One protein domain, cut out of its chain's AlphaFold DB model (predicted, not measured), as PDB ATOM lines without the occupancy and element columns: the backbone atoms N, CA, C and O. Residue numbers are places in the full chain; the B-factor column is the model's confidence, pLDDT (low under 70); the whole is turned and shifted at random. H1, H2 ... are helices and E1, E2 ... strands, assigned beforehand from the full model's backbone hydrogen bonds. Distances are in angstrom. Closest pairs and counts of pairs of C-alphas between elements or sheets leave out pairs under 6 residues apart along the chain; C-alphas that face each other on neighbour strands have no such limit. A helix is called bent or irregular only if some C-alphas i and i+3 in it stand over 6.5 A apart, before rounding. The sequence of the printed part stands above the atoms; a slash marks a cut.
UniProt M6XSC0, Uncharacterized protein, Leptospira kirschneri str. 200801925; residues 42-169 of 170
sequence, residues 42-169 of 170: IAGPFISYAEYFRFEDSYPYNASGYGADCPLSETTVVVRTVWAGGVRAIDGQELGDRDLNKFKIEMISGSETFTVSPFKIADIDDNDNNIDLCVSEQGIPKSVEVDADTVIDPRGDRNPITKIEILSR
ATOM      1  N   ILE A  42     -12.073 -53.855 -17.909       82.81
ATOM      2  CA  ILE A  42     -10.975 -52.922 -17.590       82.81
ATOM      3  C   ILE A  42     -10.796 -51.757 -18.582       82.81
ATOM      4  O   ILE A  42     -10.100 -50.797 -18.263       82.81
ATOM      5  N   ALA A  43     -11.400 -51.816 -19.774       83.12
ATOM      6  CA  ALA A  43     -11.417 -50.682 -20.695       83.12
ATOM      7  C   ALA A  43     -12.227 -49.487 -20.150       83.12
ATOM      8  O   ALA A  43     -12.046 -48.366 -20.627       83.12
ATOM      9  N   GLY A  44     -13.085 -49.718 -19.151       88.25
ATOM     10  CA  GLY A  44     -13.996 -48.722 -18.607       88.25
ATOM     11  C   GLY A  44     -15.115 -48.364 -19.589       88.25
ATOM     12  O   GLY A  44     -15.259 -48.990 -20.647       88.25
ATOM     13  N   PRO A  45     -15.937 -47.361 -19.250       94.31
ATOM     14  CA  PRO A  45     -17.034 -46.945 -20.104       94.31
ATOM     15  C   PRO A  45     -16.544 -46.067 -21.258       94.31
ATOM     16  O   PRO A  45     -15.720 -45.170 -21.077       94.31
ATOM     17  N   PHE A  46     -17.080 -46.294 -22.454       95.06
ATOM     18  CA  PHE A  46     -16.843 -45.463 -23.638       95.06
ATOM     19  C   PHE A  46     -17.985 -45.635 -24.644       95.06
ATOM     20  O   PHE A  46     -18.705 -46.635 -24.612       95.06
ATOM     21  N   ILE A  47     -18.141 -44.686 -25.569       96.19
ATOM     22  CA  ILE A  47     -19.088 -44.837 -26.680       96.19
ATOM     23  C   ILE A  47     -18.538 -45.879 -27.660       96.19
ATOM     24  O   ILE A  47     -17.532 -45.654 -28.331       96.19
ATOM     25  N   SER A  48     -19.210 -47.023 -27.741       94.50
ATOM     26  CA  SER A  48     -18.812 -48.163 -28.578       94.50
ATOM     27  C   SER A  48     -19.430 -48.124 -29.974       94.50
ATOM     28  O   SER A  48     -18.914 -48.745 -30.904       94.50
ATOM     29  N   TYR A  49     -20.531 -47.390 -30.121       95.75
ATOM     30  CA  TYR A  49     -21.266 -47.255 -31.366       95.75
ATOM     31  C   TYR A  49     -22.062 -45.950 -31.380       95.75
ATOM     32  O   TYR A  49     -22.560 -45.517 -30.339       95.75
ATOM     33  N   ALA A  50     -22.189 -45.341 -32.558       98.00
ATOM     34  CA  ALA A  50     -23.096 -44.231 -32.783       98.00
ATOM     35  C   ALA A  50     -23.720 -44.313 -34.177       98.00
ATOM     36  O   ALA A  50     -23.060 -44.657 -35.163       98.00
ATOM     37  N   GLU A  51     -24.990 -43.947 -34.254       97.44
ATOM     38  CA  GLU A  51     -25.725 -43.790 -35.503       97.44
ATOM     39  C   GLU A  51     -26.615 -42.553 -35.437       97.44
ATOM     40  O   GLU A  51     -26.837 -41.989 -34.365       97.44
ATOM     41  N   TYR A  52     -27.112 -42.116 -36.589       96.38
ATOM     42  CA  TYR A  52     -28.118 -41.066 -36.629       96.38
ATOM     43  C   TYR A  52     -29.339 -41.477 -37.433       96.38
ATOM     44  O   TYR A  52     -29.253 -42.249 -38.391       96.38
ATOM     45  N   PHE A  53     -30.474 -40.900 -37.066       93.88
ATOM     46  CA  PHE A  53     -31.720 -41.039 -37.801       93.88
ATOM     47  C   PHE A  53     -32.553 -39.763 -37.693       93.88
ATOM     48  O   PHE A  53     -32.294 -38.872 -36.881       93.88
ATOM     49  N   ARG A  54     -33.547 -39.656 -38.570       92.38
ATOM     50  CA  ARG A  54     -34.550 -38.593 -38.549       92.38
ATOM     51  C   ARG A  54     -35.900 -39.232 -38.274       92.38
ATOM     52  O   ARG A  54     -36.120 -40.383 -38.643       92.38
ATOM     53  N   PHE A  55     -36.799 -38.485 -37.650       88.56
ATOM     54  CA  PHE A  55     -38.178 -38.929 -37.534       88.56
ATOM     55  C   PHE A  55     -38.811 -38.950 -38.930       88.56
ATOM     56  O   PHE A  55     -38.927 -37.917 -39.587       88.56
ATOM     57  N   GLU A  56     -39.175 -40.141 -39.393       83.88
ATOM     58  CA  GLU A  56     -39.954 -40.352 -40.613       83.88
ATOM     59  C   GLU A  56     -41.413 -40.659 -40.255       83.88
ATOM     60  O   GLU A  56     -41.707 -41.061 -39.132       83.88
ATOM     61  N   ASP A  57     -42.327 -40.556 -41.224       75.00
ATOM     62  CA  ASP A  57     -43.772 -40.777 -41.021       75.00
ATOM     63  C   ASP A  57     -44.124 -42.150 -40.407       75.00
ATOM     64  O   ASP A  57     -45.203 -42.325 -39.842       75.00
ATOM     65  N   SER A  58     -43.231 -43.137 -40.529       77.88
ATOM     66  CA  SER A  58     -43.408 -44.497 -39.998       77.88
ATOM     67  C   SER A  58     -42.680 -44.766 -38.677       77.88
ATOM     68  O   SER A  58     -42.745 -45.886 -38.166       77.88
ATOM     69  N   TYR A  59     -41.993 -43.765 -38.120       83.06
ATOM     70  CA  TYR A  59     -41.263 -43.904 -36.868       83.06
ATOM     71  C   TYR A  59     -42.249 -44.074 -35.693       83.06
ATOM     72  O   TYR A  59     -43.122 -43.220 -35.505       83.06
ATOM     73  N   PRO A  60     -42.156 -45.161 -34.902       85.88
ATOM     74  CA  PRO A  60     -43.061 -45.420 -33.784       85.88
ATOM     75  C   PRO A  60     -42.727 -44.520 -32.584       85.88
ATOM     76  O   PRO A  60     -42.147 -44.971 -31.605       85.88
ATOM     77  N   TYR A  61     -43.110 -43.246 -32.680       92.12
ATOM     78  CA  TYR A  61     -42.745 -42.205 -31.723       92.12
ATOM     79  C   TYR A  61     -43.360 -42.397 -30.328       92.12
ATOM     80  O   TYR A  61     -44.585 -42.481 -30.179       92.12
ATOM     81  N   ASN A  62     -42.513 -42.359 -29.303       92.81
ATOM     82  CA  ASN A  62     -42.856 -42.349 -27.893       92.81
ATOM     83  C   ASN A  62     -42.605 -40.968 -27.262       92.81
ATOM     84  O   ASN A  62     -41.485 -40.602 -26.924       92.81
ATOM     85  N   ALA A  63     -43.674 -40.208 -27.024       91.31
ATOM     86  CA  ALA A  63     -43.571 -38.847 -26.492       91.31
ATOM     87  C   ALA A  63     -43.303 -38.757 -24.975       91.31
ATOM     88  O   ALA A  63     -43.059 -37.658 -24.469       91.31
ATOM     89  N   SER A  64     -43.465 -39.846 -24.211       91.19
ATOM     90  CA  SER A  64     -43.471 -39.767 -22.744       91.19
ATOM     91  C   SER A  64     -43.270 -41.108 -22.046       91.19
ATOM     92  O   SER A  64     -43.720 -42.137 -22.536       91.19
ATOM     93  N   GLY A  65     -42.759 -41.059 -20.818       90.75
ATOM     94  CA  GLY A  65     -42.487 -42.242 -20.003       90.75
ATOM     95  C   GLY A  65     -41.012 -42.623 -20.064       90.75
ATOM     96  O   GLY A  65     -40.185 -41.818 -20.482       90.75
ATOM     97  N   TYR A  66     -40.706 -43.835 -19.615       90.25
ATOM     98  CA  TYR A  66     -39.374 -44.423 -19.730       90.25
ATOM     99  C   TYR A  66     -39.013 -44.611 -21.206       90.25
ATOM    100  O   TYR A  66     -39.867 -45.070 -21.972       90.25
ATOM    101  N   GLY A  67     -37.800 -44.224 -21.595       91.56
ATOM    102  CA  GLY A  67     -37.361 -44.276 -22.992       91.56
ATOM    103  C   GLY A  67     -38.176 -43.336 -23.882       91.56
ATOM    104  O   GLY A  67     -38.639 -43.715 -24.956       91.56
ATOM    105  N   ALA A  68     -38.506 -42.138 -23.382       94.69
ATOM    106  CA  ALA A  68     -39.175 -41.132 -24.201       94.69
ATOM    107  C   ALA A  68     -38.205 -40.585 -25.253       94.69
ATOM    108  O   ALA A  68     -37.089 -40.181 -24.921       94.69
ATOM    109  N   ASP A  69     -38.670 -40.511 -26.497       96.00
ATOM    110  CA  ASP A  69     -37.894 -40.046 -27.639       96.00
ATOM    111  C   ASP A  69     -37.631 -38.534 -27.583       96.00
ATOM    112  O   ASP A  69     -38.297 -37.753 -26.888       96.00
ATOM    113  N   CYS A  70     -36.682 -38.088 -28.406       97.00
ATOM    114  CA  CYS A  70     -36.420 -36.670 -28.621       97.00
ATOM    115  C   CYS A  70     -37.694 -35.882 -29.017       97.00
ATOM    116  O   CYS A  70     -38.546 -36.397 -29.741       97.00
ATOM    117  N   PRO A  71     -37.864 -34.610 -28.608       95.69
ATOM    118  CA  PRO A  71     -39.061 -33.833 -28.942       95.69
ATOM    119  C   PRO A  71     -39.245 -33.643 -30.458       95.69
ATOM    120  O   PRO A  71     -38.390 -33.036 -31.107       95.69
ATOM    121  N   LEU A  72     -40.376 -34.090 -31.026       93.00
ATOM    122  CA  LEU A  72     -40.637 -34.024 -32.479       93.00
ATOM    123  C   LEU A  72     -40.520 -32.613 -33.073       93.00
ATOM    124  O   LEU A  72     -40.027 -32.450 -34.183       93.00
ATOM    125  N   SER A  73     -41.012 -31.593 -32.366       90.81
ATOM    126  CA  SER A  73     -41.130 -30.229 -32.904       90.81
ATOM    127  C   SER A  73     -39.799 -29.494 -33.048       90.81
ATOM    128  O   SER A  73     -39.726 -28.526 -33.802       90.81
ATOM    129  N   GLU A  74     -38.774 -29.917 -32.309       94.31
ATOM    130  CA  GLU A  74     -37.485 -29.218 -32.203       94.31
ATOM    131  C   GLU A  74     -36.318 -30.058 -32.738       94.31
ATOM    132  O   GLU A  74     -35.265 -29.518 -33.074       94.31
ATOM    133  N   THR A  75     -36.503 -31.376 -32.849       97.12
ATOM    134  CA  THR A  75     -35.450 -32.301 -33.275       97.12
ATOM    135  C   THR A  75     -35.386 -32.397 -34.791       97.12
ATOM    136  O   THR A  75     -36.313 -32.871 -35.443       97.12
ATOM    137  N   THR A  76     -34.244 -32.015 -35.353       95.50
ATOM    138  CA  THR A  76     -33.932 -32.219 -36.770       95.50
ATOM    139  C   THR A  76     -33.323 -33.595 -37.017       95.50
ATOM    140  O   THR A  76     -33.612 -34.240 -38.028       95.50
ATOM    141  N   VAL A  77     -32.442 -34.035 -36.120       95.94
ATOM    142  CA  VAL A  77     -31.767 -35.330 -36.197       95.94
ATOM    143  C   VAL A  77     -31.505 -35.846 -34.787       95.94
ATOM    144  O   VAL A  77     -31.212 -35.069 -33.876       95.94
ATOM    145  N   VAL A  78     -31.622 -37.156 -34.620       97.38
ATOM    146  CA  VAL A  78     -31.243 -37.862 -33.399       97.38
ATOM    147  C   VAL A  78     -29.895 -38.519 -33.638       97.38
ATOM    148  O   VAL A  78     -29.719 -39.198 -34.651       97.38
ATOM    149  N   VAL A  79     -28.947 -38.313 -32.726       97.94
ATOM    150  CA  VAL A  79     -27.702 -39.089 -32.674       97.94
ATOM    151  C   VAL A  79     -27.807 -40.063 -31.510       97.94
ATOM    152  O   VAL A  79     -27.711 -39.657 -30.354       97.94
ATOM    153  N   ARG A  80     -27.984 -41.345 -31.822       97.44
ATOM    154  CA  ARG A  80     -28.009 -42.416 -30.830       97.44
ATOM    155  C   ARG A  80     -26.593 -42.860 -30.528       97.44
ATOM    156  O   ARG A  80     -25.828 -43.166 -31.445       97.44
ATOM    157  N   THR A  81     -26.250 -42.933 -29.251       97.12
ATOM    158  CA  THR A  81     -24.951 -43.438 -28.791       97.12
ATOM    159  C   THR A  81     -25.154 -44.674 -27.933       97.12
ATOM    160  O   THR A  81     -26.095 -44.718 -27.152       97.12
ATOM    161  N   VAL A  82     -24.289 -45.679 -28.079       95.56
ATOM    162  CA  VAL A  82     -24.336 -46.919 -27.290       95.56
ATOM    163  C   VAL A  82     -23.046 -47.067 -26.506       95.56
ATOM    164  O   VAL A  82     -21.943 -47.090 -27.069       95.56
ATOM    165  N   TRP A  83     -23.184 -47.216 -25.197       94.00
ATOM    166  CA  TRP A  83     -22.069 -47.207 -24.267       94.00
ATOM    167  C   TRP A  83     -21.616 -48.607 -23.871       94.00
ATOM    168  O   TRP A  83     -22.394 -49.424 -23.382       94.00
ATOM    169  N   ALA A  84     -20.324 -48.886 -24.012       91.00
ATOM    170  CA  ALA A  84     -19.726 -50.052 -23.377       91.00
ATOM    171  C   ALA A  84     -19.683 -49.871 -21.850       91.00
ATOM    172  O   ALA A  84     -19.533 -48.757 -21.356       91.00
ATOM    173  N   GLY A  85     -19.801 -50.978 -21.111       81.25
ATOM    174  CA  GLY A  85     -19.653 -51.012 -19.650       81.25
ATOM    175  C   GLY A  85     -20.932 -50.763 -18.841       81.25
ATOM    176  O   GLY A  85     -20.936 -51.079 -17.656       81.25
ATOM    177  N   GLY A  86     -22.019 -50.280 -19.465       76.12
ATOM    178  CA  GLY A  86     -23.202 -49.765 -18.756       76.12
ATOM    179  C   GLY A  86     -22.860 -48.457 -18.040       76.12
ATOM    180  O   GLY A  86     -21.801 -48.359 -17.433       76.12
ATOM    181  N   VAL A  87     -23.690 -47.418 -18.146       87.62
ATOM    182  CA  VAL A  87     -23.239 -46.069 -17.766       87.62
ATOM    183  C   VAL A  87     -24.239 -45.295 -16.931       87.62
ATOM    184  O   VAL A  87     -25.448 -45.439 -17.067       87.62
ATOM    185  N   ARG A  88     -23.695 -44.451 -16.057       93.75
ATOM    186  CA  ARG A  88     -24.395 -43.378 -15.345       93.75
ATOM    187  C   ARG A  88     -23.522 -42.134 -15.372       93.75
ATOM    188  O   ARG A  88     -22.314 -42.257 -15.548       93.75
ATOM    189  N   ALA A  89     -24.091 -40.956 -15.158       94.88
ATOM    190  CA  ALA A  89     -23.306 -39.749 -14.934       94.88
ATOM    191  C   ALA A  89     -22.387 -39.909 -13.704       94.88
ATOM    192  O   ALA A  89     -22.628 -40.746 -12.831       94.88
ATOM    193  N   ILE A  90     -21.332 -39.093 -13.606       94.81
ATOM    194  CA  ILE A  90     -20.338 -39.174 -12.513       94.81
ATOM    195  C   ILE A  90     -20.914 -39.032 -11.095       94.81
ATOM    196  O   ILE A  90     -20.261 -39.418 -10.125       94.81
ATOM    197  N   ASP A  91     -22.110 -38.464 -10.957       93.50
ATOM    198  CA  ASP A  91     -22.836 -38.339  -9.692       93.50
ATOM    199  C   ASP A  91     -23.695 -39.578  -9.363       93.50
ATOM    200  O   ASP A  91     -24.378 -39.610  -8.340       93.50
ATOM    201  N   GLY A  92     -23.641 -40.611 -10.208       92.75
ATOM    202  CA  GLY A  92     -24.357 -41.876 -10.062       92.75
ATOM    203  C   GLY A  92     -25.819 -41.833 -10.506       92.75
ATOM    204  O   GLY A  92     -26.504 -42.854 -10.397       92.75
ATOM    205  N   GLN A  93     -26.293 -40.687 -10.994       93.50
ATOM    206  CA  GLN A  93     -27.608 -40.536 -11.609       93.50
ATOM    207  C   GLN A  93     -27.536 -40.828 -13.112       93.50
ATOM    208  O   GLN A  93     -26.460 -40.869 -13.703       93.50
ATOM    209  N   GLU A  94     -28.682 -41.025 -13.749       92.69
ATOM    210  CA  GLU A  94     -28.751 -41.156 -15.205       92.69
ATOM    211  C   GLU A  94     -28.302 -39.869 -15.910       92.69
ATOM    212  O   GLU A  94     -28.445 -38.776 -15.347       92.69
ATOM    213  N   LEU A  95     -27.715 -39.997 -17.106       94.38
ATOM    214  CA  LEU A  95     -27.351 -38.840 -17.928       94.38
ATOM    215  C   LEU A  95     -28.604 -38.034 -18.278       94.38
ATOM    216  O   LEU A  95     -29.662 -38.595 -18.539       94.38
ATOM    217  N   GLY A  96     -28.480 -36.712 -18.316       94.06
ATOM    218  CA  GLY A  96     -29.603 -35.859 -18.694       94.06
ATOM    219  C   GLY A  96     -29.177 -34.474 -19.152       94.06
ATOM    220  O   GLY A  96     -28.008 -34.217 -19.427       94.06
ATOM    221  N   ASP A  97     -30.125 -33.539 -19.180       95.31
ATOM    222  CA  ASP A  97     -29.908 -32.195 -19.743       95.31
ATOM    223  C   ASP A  97     -28.792 -31.390 -19.043       95.31
ATOM    224  O   ASP A  97     -28.221 -30.457 -19.608       95.31
ATOM    225  N   ARG A  98     -28.422 -31.762 -17.813       95.81
ATOM    226  CA  ARG A  98     -27.275 -31.171 -17.102       95.81
ATOM    227  C   ARG A  98     -25.920 -31.517 -17.738       95.81
ATOM    228  O   ARG A  98     -24.945 -30.814 -17.481       95.81
ATOM    229  N   ASP A  99     -25.873 -32.566 -18.556       96.69
ATOM    230  CA  ASP A  99     -24.664 -33.139 -19.150       96.69
ATOM    231  C   ASP A  99     -24.498 -32.766 -20.636       96.69
ATOM    232  O   ASP A  99     -23.518 -33.159 -21.264       96.69
ATOM    233  N   LEU A 100     -25.405 -31.971 -21.222       97.81
ATOM    234  CA  LEU A 100     -25.397 -31.630 -22.659       97.81
ATOM    235  C   LEU A 100     -24.072 -31.036 -23.140       97.81
ATOM    236  O   LEU A 100     -23.598 -31.344 -24.231       97.81
ATOM    237  N   ASN A 101     -23.447 -30.201 -22.308       97.38
ATOM    238  CA  ASN A 101     -22.187 -29.535 -22.638       97.38
ATOM    239  C   ASN A 101     -20.981 -30.486 -22.699       97.38
ATOM    240  O   ASN A 101     -19.916 -30.073 -23.155       97.38
ATOM    241  N   LYS A 102     -21.141 -31.735 -22.248       98.12
ATOM    242  CA  LYS A 102     -20.130 -32.790 -22.337       98.12
ATOM    243  C   LYS A 102     -20.063 -33.419 -23.718       98.12
ATOM    244  O   LYS A 102     -19.068 -34.071 -24.026       98.12
ATOM    245  N   PHE A 103     -21.098 -33.222 -24.531       98.50
ATOM    246  CA  PHE A 103     -21.212 -33.792 -25.862       98.50
ATOM    247  C   PHE A 103     -20.986 -32.729 -26.933       98.50
ATOM    248  O   PHE A 103     -21.536 -31.622 -26.896       98.50
ATOM    249  N   LYS A 104     -20.184 -33.105 -27.925       98.69
ATOM    250  CA  LYS A 104     -19.914 -32.320 -29.125       98.69
ATOM    251  C   LYS A 104     -20.184 -33.188 -30.338       98.69
ATOM    252  O   LYS A 104     -19.631 -34.277 -30.464       98.69
ATOM    253  N   ILE A 105     -21.018 -32.695 -31.240       98.75
ATOM    254  CA  ILE A 105     -21.367 -33.381 -32.477       98.75
ATOM    255  C   ILE A 105     -20.815 -32.549 -33.624       98.75
ATOM    256  O   ILE A 105     -21.157 -31.378 -33.791       98.75
ATOM    257  N   GLU A 106     -19.922 -33.145 -34.402       98.62
ATOM    258  CA  GLU A 106     -19.438 -32.549 -35.639       98.62
ATOM    259  C   GLU A 106     -20.471 -32.783 -36.740       98.62
ATOM    260  O   GLU A 106     -20.838 -33.921 -37.038       98.62
ATOM    261  N   MET A 107     -20.934 -31.697 -37.342       98.19
ATOM    262  CA  MET A 107     -21.979 -31.652 -38.353       98.19
ATOM    263  C   MET A 107     -21.398 -31.160 -39.674       98.19
ATOM    264  O   MET A 107     -20.526 -30.292 -39.700       98.19
ATOM    265  N   ILE A 108     -21.932 -31.674 -40.782       97.69
ATOM    266  CA  ILE A 108     -21.669 -31.155 -42.125       97.69
ATOM    267  C   ILE A 108     -22.969 -30.648 -42.744       97.69
ATOM    268  O   ILE A 108     -23.969 -31.369 -42.782       97.69
ATOM    269  N   SER A 109     -22.937 -29.431 -43.287       96.12
ATOM    270  CA  SER A 109     -24.007 -28.861 -44.108       96.12
ATOM    271  C   SER A 109     -23.409 -28.260 -45.380       96.12
ATOM    272  O   SER A 109     -22.696 -27.259 -45.350       96.12
ATOM    273  N   GLY A 110     -23.646 -28.912 -46.523       93.94
ATOM    274  CA  GLY A 110     -22.987 -28.548 -47.778       93.94
ATOM    275  C   GLY A 110     -21.464 -28.687 -47.674       93.94
ATOM    276  O   GLY A 110     -20.959 -29.791 -47.483       93.94
ATOM    277  N   SER A 111     -20.738 -27.575 -47.821       93.69
ATOM    278  CA  SER A 111     -19.275 -27.511 -47.665       93.69
ATOM    279  C   SER A 111     -18.813 -27.062 -46.276       93.69
ATOM    280  O   SER A 111     -17.609 -26.994 -46.043       93.69
ATOM    281  N   GLU A 112     -19.734 -26.693 -45.385       96.75
ATOM    282  CA  GLU A 112     -19.402 -26.213 -44.045       96.75
ATOM    283  C   GLU A 112     -19.384 -27.367 -43.044       96.75
ATOM    284  O   GLU A 112     -20.305 -28.188 -43.001       96.75
ATOM    285  N   THR A 113     -18.340 -27.389 -42.214       97.88
ATOM    286  CA  THR A 113     -18.239 -28.249 -41.034       97.88
ATOM    287  C   THR A 113     -18.333 -27.374 -39.796       97.88
ATOM    288  O   THR A 113     -17.628 -26.370 -39.688       97.88
ATOM    289  N   PHE A 114     -19.188 -27.756 -38.856       98.38
ATOM    290  CA  PHE A 114     -19.396 -27.032 -37.607       98.38
ATOM    291  C   PHE A 114     -19.659 -28.009 -36.464       98.38
ATOM    292  O   PHE A 114     -19.948 -29.181 -36.686       98.38
ATOM    293  N   THR A 115     -19.532 -27.538 -35.228       98.38
ATOM    294  CA  THR A 115     -19.769 -28.348 -34.030       98.38
ATOM    295  C   THR A 115     -20.978 -27.813 -33.288       98.38
ATOM    296  O   THR A 115     -21.099 -26.603 -33.105       98.38
ATOM    297  N   VAL A 116     -21.843 -28.717 -32.843       98.31
ATOM    298  CA  VAL A 116     -23.022 -28.409 -32.031       98.31
ATOM    299  C   VAL A 116     -22.991 -29.219 -30.742       98.31
ATOM    300  O   VAL A 116     -22.349 -30.269 -30.675       98.31
ATOM    301  N   SER A 117     -23.704 -28.741 -29.730       98.12
ATOM    302  CA  SER A 117     -24.090 -29.563 -28.585       98.12
ATOM    303  C   SER A 117     -25.553 -29.968 -28.757       98.12
ATOM    304  O   SER A 117     -26.324 -29.189 -29.319       98.12
ATOM    305  N   PRO A 118     -25.954 -31.163 -28.297       98.44
ATOM    306  CA  PRO A 118     -27.367 -31.507 -28.256       98.44
ATOM    307  C   PRO A 118     -28.128 -30.519 -27.372       98.44
ATOM    308  O   PRO A 118     -27.574 -29.966 -26.418       98.44
ATOM    309  N   PHE A 119     -29.408 -30.311 -27.669       98.31
ATOM    310  CA  PHE A 119     -30.276 -29.481 -26.832       98.31
ATOM    311  C   PHE A 119     -31.021 -30.296 -25.769       98.31
ATOM    312  O   PHE A 119     -31.585 -29.712 -24.845       98.31
ATOM    313  N   LYS A 120     -31.035 -31.630 -25.906       97.88
ATOM    314  CA  LYS A 120     -31.659 -32.571 -24.972       97.88
ATOM    315  C   LYS A 120     -31.010 -33.957 -25.049       97.88
ATOM    316  O   LYS A 120     -30.548 -34.351 -26.123       97.88
ATOM    317  N   ILE A 121     -30.999 -34.674 -23.923       97.50
ATOM    318  CA  ILE A 121     -30.752 -36.123 -23.869       97.50
ATOM    319  C   ILE A 121     -32.099 -36.828 -23.666       97.50
ATOM    320  O   ILE A 121     -32.873 -36.463 -22.778       97.50
ATOM    321  N   ALA A 122     -32.397 -37.788 -24.531       96.81
ATOM    322  CA  ALA A 122     -33.610 -38.596 -24.551       96.81
ATOM    323  C   ALA A 122     -33.255 -40.092 -24.535       96.81
ATOM    324  O   ALA A 122     -32.077 -40.439 -24.448       96.81
ATOM    325  N   ASP A 123     -34.274 -40.949 -24.611       95.06
ATOM    326  CA  ASP A 123     -34.152 -42.402 -24.409       95.06
ATOM    327  C   ASP A 123     -33.531 -42.737 -23.039       95.06
ATOM    328  O   ASP A 123     -32.599 -43.516 -22.920       95.06
ATOM    329  N   ILE A 124     -34.007 -42.043 -21.998       93.38
ATOM    330  CA  ILE A 124     -33.536 -42.198 -20.614       93.38
ATOM    331  C   ILE A 124     -34.576 -42.910 -19.743       93.38
ATOM    332  O   ILE A 124     -35.768 -42.961 -20.066       93.38
ATOM    333  N   ASP A 125     -34.125 -43.388 -18.590       90.25
ATOM    334  CA  ASP A 125     -34.870 -44.079 -17.542       90.25
ATOM    335  C   ASP A 125     -35.449 -45.446 -17.983       90.25
ATOM    336  O   ASP A 125     -36.379 -45.965 -17.363       90.25
ATOM    337  N   ASP A 126     -34.922 -46.079 -19.036       90.00
ATOM    338  CA  ASP A 126     -35.428 -47.361 -19.562       90.00
ATOM    339  C   ASP A 126     -34.573 -48.595 -19.188       90.00
ATOM    340  O   ASP A 126     -35.008 -49.738 -19.365       90.00
ATOM    341  N   ASN A 127     -33.443 -48.371 -18.509       88.38
ATOM    342  CA  ASN A 127     -32.458 -49.362 -18.052       88.38
ATOM    343  C   ASN A 127     -31.639 -50.039 -19.156       88.38
ATOM    344  O   ASN A 127     -31.151 -51.157 -18.941       88.38
ATOM    345  N   ASP A 128     -31.452 -49.387 -20.297       89.44
ATOM    346  CA  ASP A 128     -30.428 -49.798 -21.243       89.44
ATOM    347  C   ASP A 128     -29.162 -48.917 -21.171       89.44
ATOM    348  O   ASP A 128     -28.857 -48.306 -20.143       89.44
ATOM    349  N   ASN A 129     -28.294 -49.020 -22.172       90.06
ATOM    350  CA  ASN A 129     -27.009 -48.323 -22.253       90.06
ATOM    351  C   ASN A 129     -26.908 -47.436 -23.498       90.06
ATOM    352  O   ASN A 129     -25.797 -47.091 -23.930       90.06
ATOM    353  N   ASN A 130     -28.043 -47.141 -24.115       93.00
ATOM    354  CA  ASN A 130     -28.162 -46.208 -25.202       93.00
ATOM    355  C   ASN A 130     -28.591 -44.838 -24.634       93.00
ATOM    356  O   ASN A 130     -29.075 -44.746 -23.513       93.00
ATOM    357  N   ILE A 131     -28.321 -43.768 -25.376       95.31
ATOM    358  CA  ILE A 131     -28.987 -42.476 -25.179       95.31
ATOM    359  C   ILE A 131     -29.170 -41.810 -26.536       95.31
ATOM    360  O   ILE A 131     -28.329 -41.971 -27.437       95.31
ATOM    361  N   ASP A 132     -30.195 -40.973 -26.630       97.44
ATOM    362  CA  ASP A 132     -30.486 -40.168 -27.804       97.44
ATOM    363  C   ASP A 132     -30.101 -38.702 -27.577       97.44
ATOM    364  O   ASP A 132     -30.654 -37.995 -26.735       97.44
ATOM    365  N   LEU A 133     -29.137 -38.222 -28.361       98.38
ATOM    366  CA  LEU A 133     -28.727 -36.824 -28.381       98.38
ATOM    367  C   LEU A 133     -29.588 -36.072 -29.404       98.38
ATOM    368  O   LEU A 133     -29.457 -36.272 -30.616       98.38
ATOM    369  N   CYS A 134     -30.470 -35.198 -28.920       98.38
ATOM    370  CA  CYS A 134     -31.392 -34.441 -29.763       98.38
ATOM    371  C   CYS A 134     -30.694 -33.207 -30.344       98.38
ATOM    372  O   CYS A 134     -30.201 -32.357 -29.597       98.38
ATOM    373  N   VAL A 135     -30.664 -33.084 -31.674       98.31
ATOM    374  CA  VAL A 135     -29.997 -31.982 -32.383       98.31
ATOM    375  C   VAL A 135     -31.018 -31.171 -33.175       98.31
ATOM    376  O   VAL A 135     -31.842 -31.729 -33.905       98.31
ATOM    377  N   SER A 136     -30.964 -29.846 -33.039       97.44
ATOM    378  CA  SER A 136     -31.907 -28.921 -33.686       97.44
ATOM    379  C   SER A 136     -31.413 -28.442 -35.054       97.44
ATOM    380  O   SER A 136     -32.197 -28.091 -35.938       97.44
ATOM    381  N   GLU A 137     -30.103 -28.469 -35.253       97.00
ATOM    382  CA  GLU A 137     -29.410 -27.931 -36.405       97.00
ATOM    383  C   GLU A 137     -29.543 -28.835 -37.632       97.00
ATOM    384  O   GLU A 137     -29.488 -30.065 -37.565       97.00
ATOM    385  N   GLN A 138     -29.678 -28.201 -38.796       95.06
ATOM    386  CA  GLN A 138     -29.708 -28.892 -40.079       95.06
ATOM    387  C   GLN A 138     -28.306 -29.343 -40.485       95.06
ATOM    388  O   GLN A 138     -27.368 -28.551 -40.516       95.06
ATOM    389  N   GLY A 139     -28.180 -30.612 -40.861       95.12
ATOM    390  CA  GLY A 139     -26.936 -31.170 -41.374       95.12
ATOM    391  C   GLY A 139     -26.909 -32.690 -41.295       95.12
ATOM    392  O   GLY A 139     -27.921 -33.340 -41.012       95.12
ATOM    393  N   ILE A 140     -25.732 -33.242 -41.572       96.81
ATOM    394  CA  ILE A 140     -25.409 -34.655 -41.401       96.81
ATOM    395  C   ILE A 140     -24.374 -34.758 -40.275       96.81
ATOM    396  O   ILE A 140     -23.275 -34.217 -40.440       96.81
ATOM    397  N   PRO A 141     -24.689 -35.433 -39.159       97.88
ATOM    398  CA  PRO A 141     -23.717 -35.677 -38.103       97.88
ATOM    399  C   PRO A 141     -22.634 -36.646 -38.597       97.88
ATOM    400  O   PRO A 141     -22.909 -37.590 -39.339       97.88
ATOM    401  N   LYS A 142     -21.381 -36.382 -38.224       98.00
ATOM    402  CA  LYS A 142     -20.202 -37.136 -38.678       98.00
ATOM    403  C   LYS A 142     -19.438 -37.798 -37.560       98.00
ATOM    404  O   LYS A 142     -19.017 -38.939 -37.711       98.00
ATOM    405  N   SER A 143     -19.260 -37.101 -36.451       98.56
ATOM    406  CA  SER A 143     -18.646 -37.681 -35.269       98.56
ATOM    407  C   SER A 143     -19.312 -37.150 -34.013       98.56
ATOM    408  O   SER A 143     -19.793 -36.016 -33.988       98.56
ATOM    409  N   VAL A 144     -19.352 -37.992 -32.987       98.75
ATOM    410  CA  VAL A 144     -19.723 -37.601 -31.629       98.75
ATOM    411  C   VAL A 144     -18.481 -37.715 -30.766       98.75
ATOM    412  O   VAL A 144     -17.765 -38.717 -30.815       98.75
ATOM    413  N   GLU A 145     -18.216 -36.665 -30.006       98.75
ATOM    414  CA  GLU A 145     -17.204 -36.618 -28.967       98.75
ATOM    415  C   GLU A 145     -17.888 -36.403 -27.619       98.75
ATOM    416  O   GLU A 145     -18.779 -35.562 -27.492       98.75
ATOM    417  N   VAL A 146     -17.448 -37.156 -26.618       98.12
ATOM    418  CA  VAL A 146     -17.806 -36.949 -25.219       98.12
ATOM    419  C   VAL A 146     -16.542 -36.693 -24.411       98.12
ATOM    420  O   VAL A 146     -15.531 -37.393 -24.562       98.12
ATOM    421  N   ASP A 147     -16.596 -35.671 -23.565       98.12
ATOM    422  CA  ASP A 147     -15.497 -35.308 -22.679       98.12
ATOM    423  C   ASP A 147     -15.201 -36.444 -21.673       98.12
ATOM    424  O   ASP A 147     -16.084 -37.224 -21.293       98.12
ATOM    425  N   ALA A 148     -13.954 -36.526 -21.199       97.00
ATOM    426  CA  ALA A 148     -13.602 -37.397 -20.076       97.00
ATOM    427  C   ALA A 148     -14.371 -37.009 -18.803       97.00
ATOM    428  O   ALA A 148     -14.835 -35.873 -18.668       97.00
ATOM    429  N   ASP A 149     -14.458 -37.946 -17.855       96.56
ATOM    430  CA  ASP A 149     -15.134 -37.730 -16.571       96.56
ATOM    431  C   ASP A 149     -16.607 -37.288 -16.741       96.56
ATOM    432  O   ASP A 149     -17.096 -36.412 -16.020       96.56
ATOM    433  N   THR A 150     -17.314 -37.877 -17.709       96.50
ATOM    434  CA  THR A 150     -18.745 -37.635 -17.974       96.50
ATOM    435  C   THR A 150     -19.611 -38.755 -17.405       96.50
ATOM    436  O   THR A 150     -20.607 -38.487 -16.733       96.50
ATOM    437  N   VAL A 151     -19.195 -40.005 -17.605       95.62
ATOM    438  CA  VAL A 151     -19.879 -41.199 -17.110       95.62
ATOM    439  C   VAL A 151     -18.966 -42.093 -16.284       95.62
ATOM    440  O   VAL A 151     -17.738 -42.040 -16.397       95.62
ATOM    441  N   ILE A 152     -19.599 -42.946 -15.486       95.31
ATOM    442  CA  ILE A 152     -18.996 -44.055 -14.754       95.31
ATOM    443  C   ILE A 152     -19.654 -45.382 -15.129       95.31
ATOM    444  O   ILE A 152     -20.853 -45.420 -15.412       95.31
ATOM    445  N   ASP A 153     -18.875 -46.462 -15.091       92.56
ATOM    446  CA  ASP A 153     -19.393 -47.831 -15.152       92.56
ATOM    447  C   ASP A 153     -19.864 -48.316 -13.758       92.56
ATOM    448  O   ASP A 153     -19.661 -47.624 -12.752       92.56
ATOM    449  N   PRO A 154     -20.477 -49.511 -13.631       88.69
ATOM    450  CA  PRO A 154     -20.885 -50.065 -12.337       88.69
ATOM    451  C   PRO A 154     -19.742 -50.295 -11.335       88.69
ATOM    452  O   PRO A 154     -20.010 -50.485 -10.148       88.69
ATOM    453  N   ARG A 155     -18.482 -50.303 -11.786       89.38
ATOM    454  CA  ARG A 155     -17.285 -50.401 -10.933       89.38
ATOM    455  C   ARG A 155     -16.772 -49.021 -10.506       89.38
ATOM    456  O   ARG A 155     -15.897 -48.942  -9.647       89.38
ATOM    457  N   GLY A 156     -17.355 -47.946 -11.037       91.56
ATOM    458  CA  GLY A 156     -16.972 -46.564 -10.764       91.56
ATOM    459  C   GLY A 156     -15.837 -46.056 -11.652       91.56
ATOM    460  O   GLY A 156     -15.316 -44.969 -11.391       91.56
ATOM    461  N   ASP A 157     -15.456 -46.809 -12.687       93.69
ATOM    462  CA  ASP A 157     -14.431 -46.382 -13.632       93.69
ATOM    463  C   ASP A 157     -14.992 -45.277 -14.520       93.69
ATOM    464  O   ASP A 157     -16.080 -45.404 -15.076       93.69
ATOM    465  N   ARG A 158     -14.250 -44.177 -14.650       95.25
ATOM    466  CA  ARG A 158     -14.669 -43.014 -15.438       95.25
ATOM    467  C   ARG A 158     -14.288 -43.170 -16.901       95.25
ATOM    468  O   ARG A 158     -13.226 -43.713 -17.206       95.25
ATOM    469  N   ASN A 159     -15.107 -42.627 -17.800       95.38
ATOM    470  CA  ASN A 159     -14.773 -42.654 -19.219       95.38
ATOM    471  C   ASN A 159     -13.568 -41.750 -19.541       95.38
ATOM    472  O   ASN A 159     -13.478 -40.628 -19.025       95.38
ATOM    473  N   PRO A 160     -12.681 -42.173 -20.460       95.19
ATOM    474  CA  PRO A 160     -11.780 -41.257 -21.145       95.19
ATOM    475  C   PRO A 160     -12.555 -40.410 -22.168       95.19
ATOM    476  O   PRO A 160     -13.727 -40.673 -22.465       95.19
ATOM    477  N   ILE A 161     -11.881 -39.427 -22.778       97.38
ATOM    478  CA  ILE A 161     -12.420 -38.764 -23.974       97.38
ATOM    479  C   ILE A 161     -12.688 -39.843 -25.021       97.38
ATOM    480  O   ILE A 161     -11.794 -40.624 -25.355       97.38
ATOM    481  N   THR A 162     -13.908 -39.870 -25.547       96.31
ATOM    482  CA  THR A 162     -14.279 -40.772 -26.636       96.31
ATOM    483  C   THR A 162     -14.737 -39.944 -27.818       96.31
ATOM    484  O   THR A 162     -15.624 -39.115 -27.663       96.31
ATOM    485  N   LYS A 163     -14.156 -40.185 -28.996       98.25
ATOM    486  CA  LYS A 163     -14.622 -39.634 -30.269       98.25
ATOM    487  C   LYS A 163     -14.766 -40.763 -31.276       98.25
ATOM    488  O   LYS A 163     -13.779 -41.438 -31.568       98.25
ATOM    489  N   ILE A 164     -15.968 -40.954 -31.807       98.31
ATOM    490  CA  ILE A 164     -16.245 -41.987 -32.810       98.31
ATOM    491  C   ILE A 164     -17.012 -41.420 -34.001       98.31
ATOM    492  O   ILE A 164     -17.681 -40.391 -33.900       98.31
ATOM    493  N   GLU A 165     -16.896 -42.099 -35.142       98.38
ATOM    494  CA  GLU A 165     -17.709 -41.820 -36.324       98.38
ATOM    495  C   GLU A 165     -19.174 -42.193 -36.064       98.38
ATOM    496  O   GLU A 165     -19.467 -43.200 -35.418       98.38
ATOM    497  N   ILE A 166     -20.087 -41.377 -36.586       98.31
ATOM    498  CA  ILE A 166     -21.525 -41.636 -36.551       98.31
ATOM    499  C   ILE A 166     -21.923 -42.267 -37.883       98.31
ATOM    500  O   ILE A 166     -21.720 -41.684 -38.950       98.31
ATOM    501  N   LEU A 167     -22.507 -43.461 -37.823       96.50
ATOM    502  CA  LEU A 167     -22.886 -44.207 -39.016       96.50
ATOM    503  C   LEU A 167     -24.258 -43.771 -39.551       96.50
ATOM    504  O   LEU A 167     -25.196 -43.551 -38.788       96.50
ATOM    505  N   SER A 168     -24.385 -43.724 -40.881       87.44
ATOM    506  CA  SER A 168     -25.687 -43.658 -41.563       87.44
ATOM    507  C   SER A 168     -26.165 -45.080 -41.804       87.44
ATOM    508  O   SER A 168     -25.515 -45.827 -42.543       87.44
ATOM    509  N   ARG A 169     -27.280 -45.479 -41.190       68.06
ATOM    510  CA  ARG A 169     -27.897 -46.788 -41.452       68.06
ATOM    511  C   ARG A 169     -29.105 -46.755 -42.380       68.06
ATOM    512  O   ARG A 169     -29.638 -47.821 -42.690       68.06
TER     513      ARG A 169
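Overview. This is residues 42 to 169 of the 170 residues of an uncharacterized protein of Leptospira kirschneri str. 200801925 (UniProt M6XSC0). Two four-stranded antiparallel sheets stand face to face as a sandwich, their strands crossed at 43 degrees, with edge strands E1 and E8 close together along one side. The short helix H1 grazes both sheets, and residues 54 to 76, with no named element, make a wide loop 11 to 22 A from the mean of all C-alphas. The printed part has 128 residues, under half of them in named elements, which follow as E1, E2, H1, E3, E4, E5, E6, E7 and E8; the class is mostly strand. The sheet orders are E1, E2, E6, E5 and E4, E3, E7, E8. The whole is compact, with a radius of gyration of the C-alphas of 14.0 A and spans of 41 by 35 by 25 A.

Along the chain. In the first sheet, E1 is residues 46 to 53, 21.0 A long, beginning at C-alpha 46 (-16.843, -45.463, -23.638); it bends by 52 degrees at residue 49. E2 is residues 77 to 84, 22.9 A long, E6 residues 130 to 135 and E5 residues 120 to 122. In the second sheet, E4 is residues 112 to 116, E3 residues 103 to 109, 19.1 A long, E7 residues 140 to 146, 18.0 A long, and E8 residues 162 to 165, ending at C-alpha 165 (-17.709, -41.820, -36.324). H1 is residues 97 to 102 and irregular: C-alphas 98 and 101 are 7.7 A apart.

Arrangement. E1 and E2 form a hairpin, with N 51 and O 80 at 3.0 A. E2 and E6 are antiparallel, with N 133 and O 79 at 2.8 A. The hairpin of E5 and E6 has N 132 and O 122 at 2.9 A. In the other sheet, the hairpin of E3 and E4 has N 107 and O 114 at 2.8 A, E3 and E7 have N 106 and O 143 at 2.9 A, and the hairpin of E7 and E8 has N 146 and O 162 at 2.9 A. The facing parts of the sandwich, two sheets face to face, are 9.5 A centre to centre. The closest C-alphas of E1 and E8, those of Phe 46 and Thr 162, are 6.1 A apart. H1 only grazes the first sheet with residues 97 to 100 and the second with residues 99 to 102. Its O i to N i+4 pairs within hydrogen-bond range are 0 of 2, its O i to N i+3 pairs 1 of 3.

Size, cuts and confidence. The C-alphas farthest apart, those of Ser 111 and Arg 155, are 43.3 A apart. The printed part has no cut. The links E1 to E2, E2 to H1 and E7 to E8 are long. Mean pLDDT of the printed part is 94.0, and residue 169 is under 70.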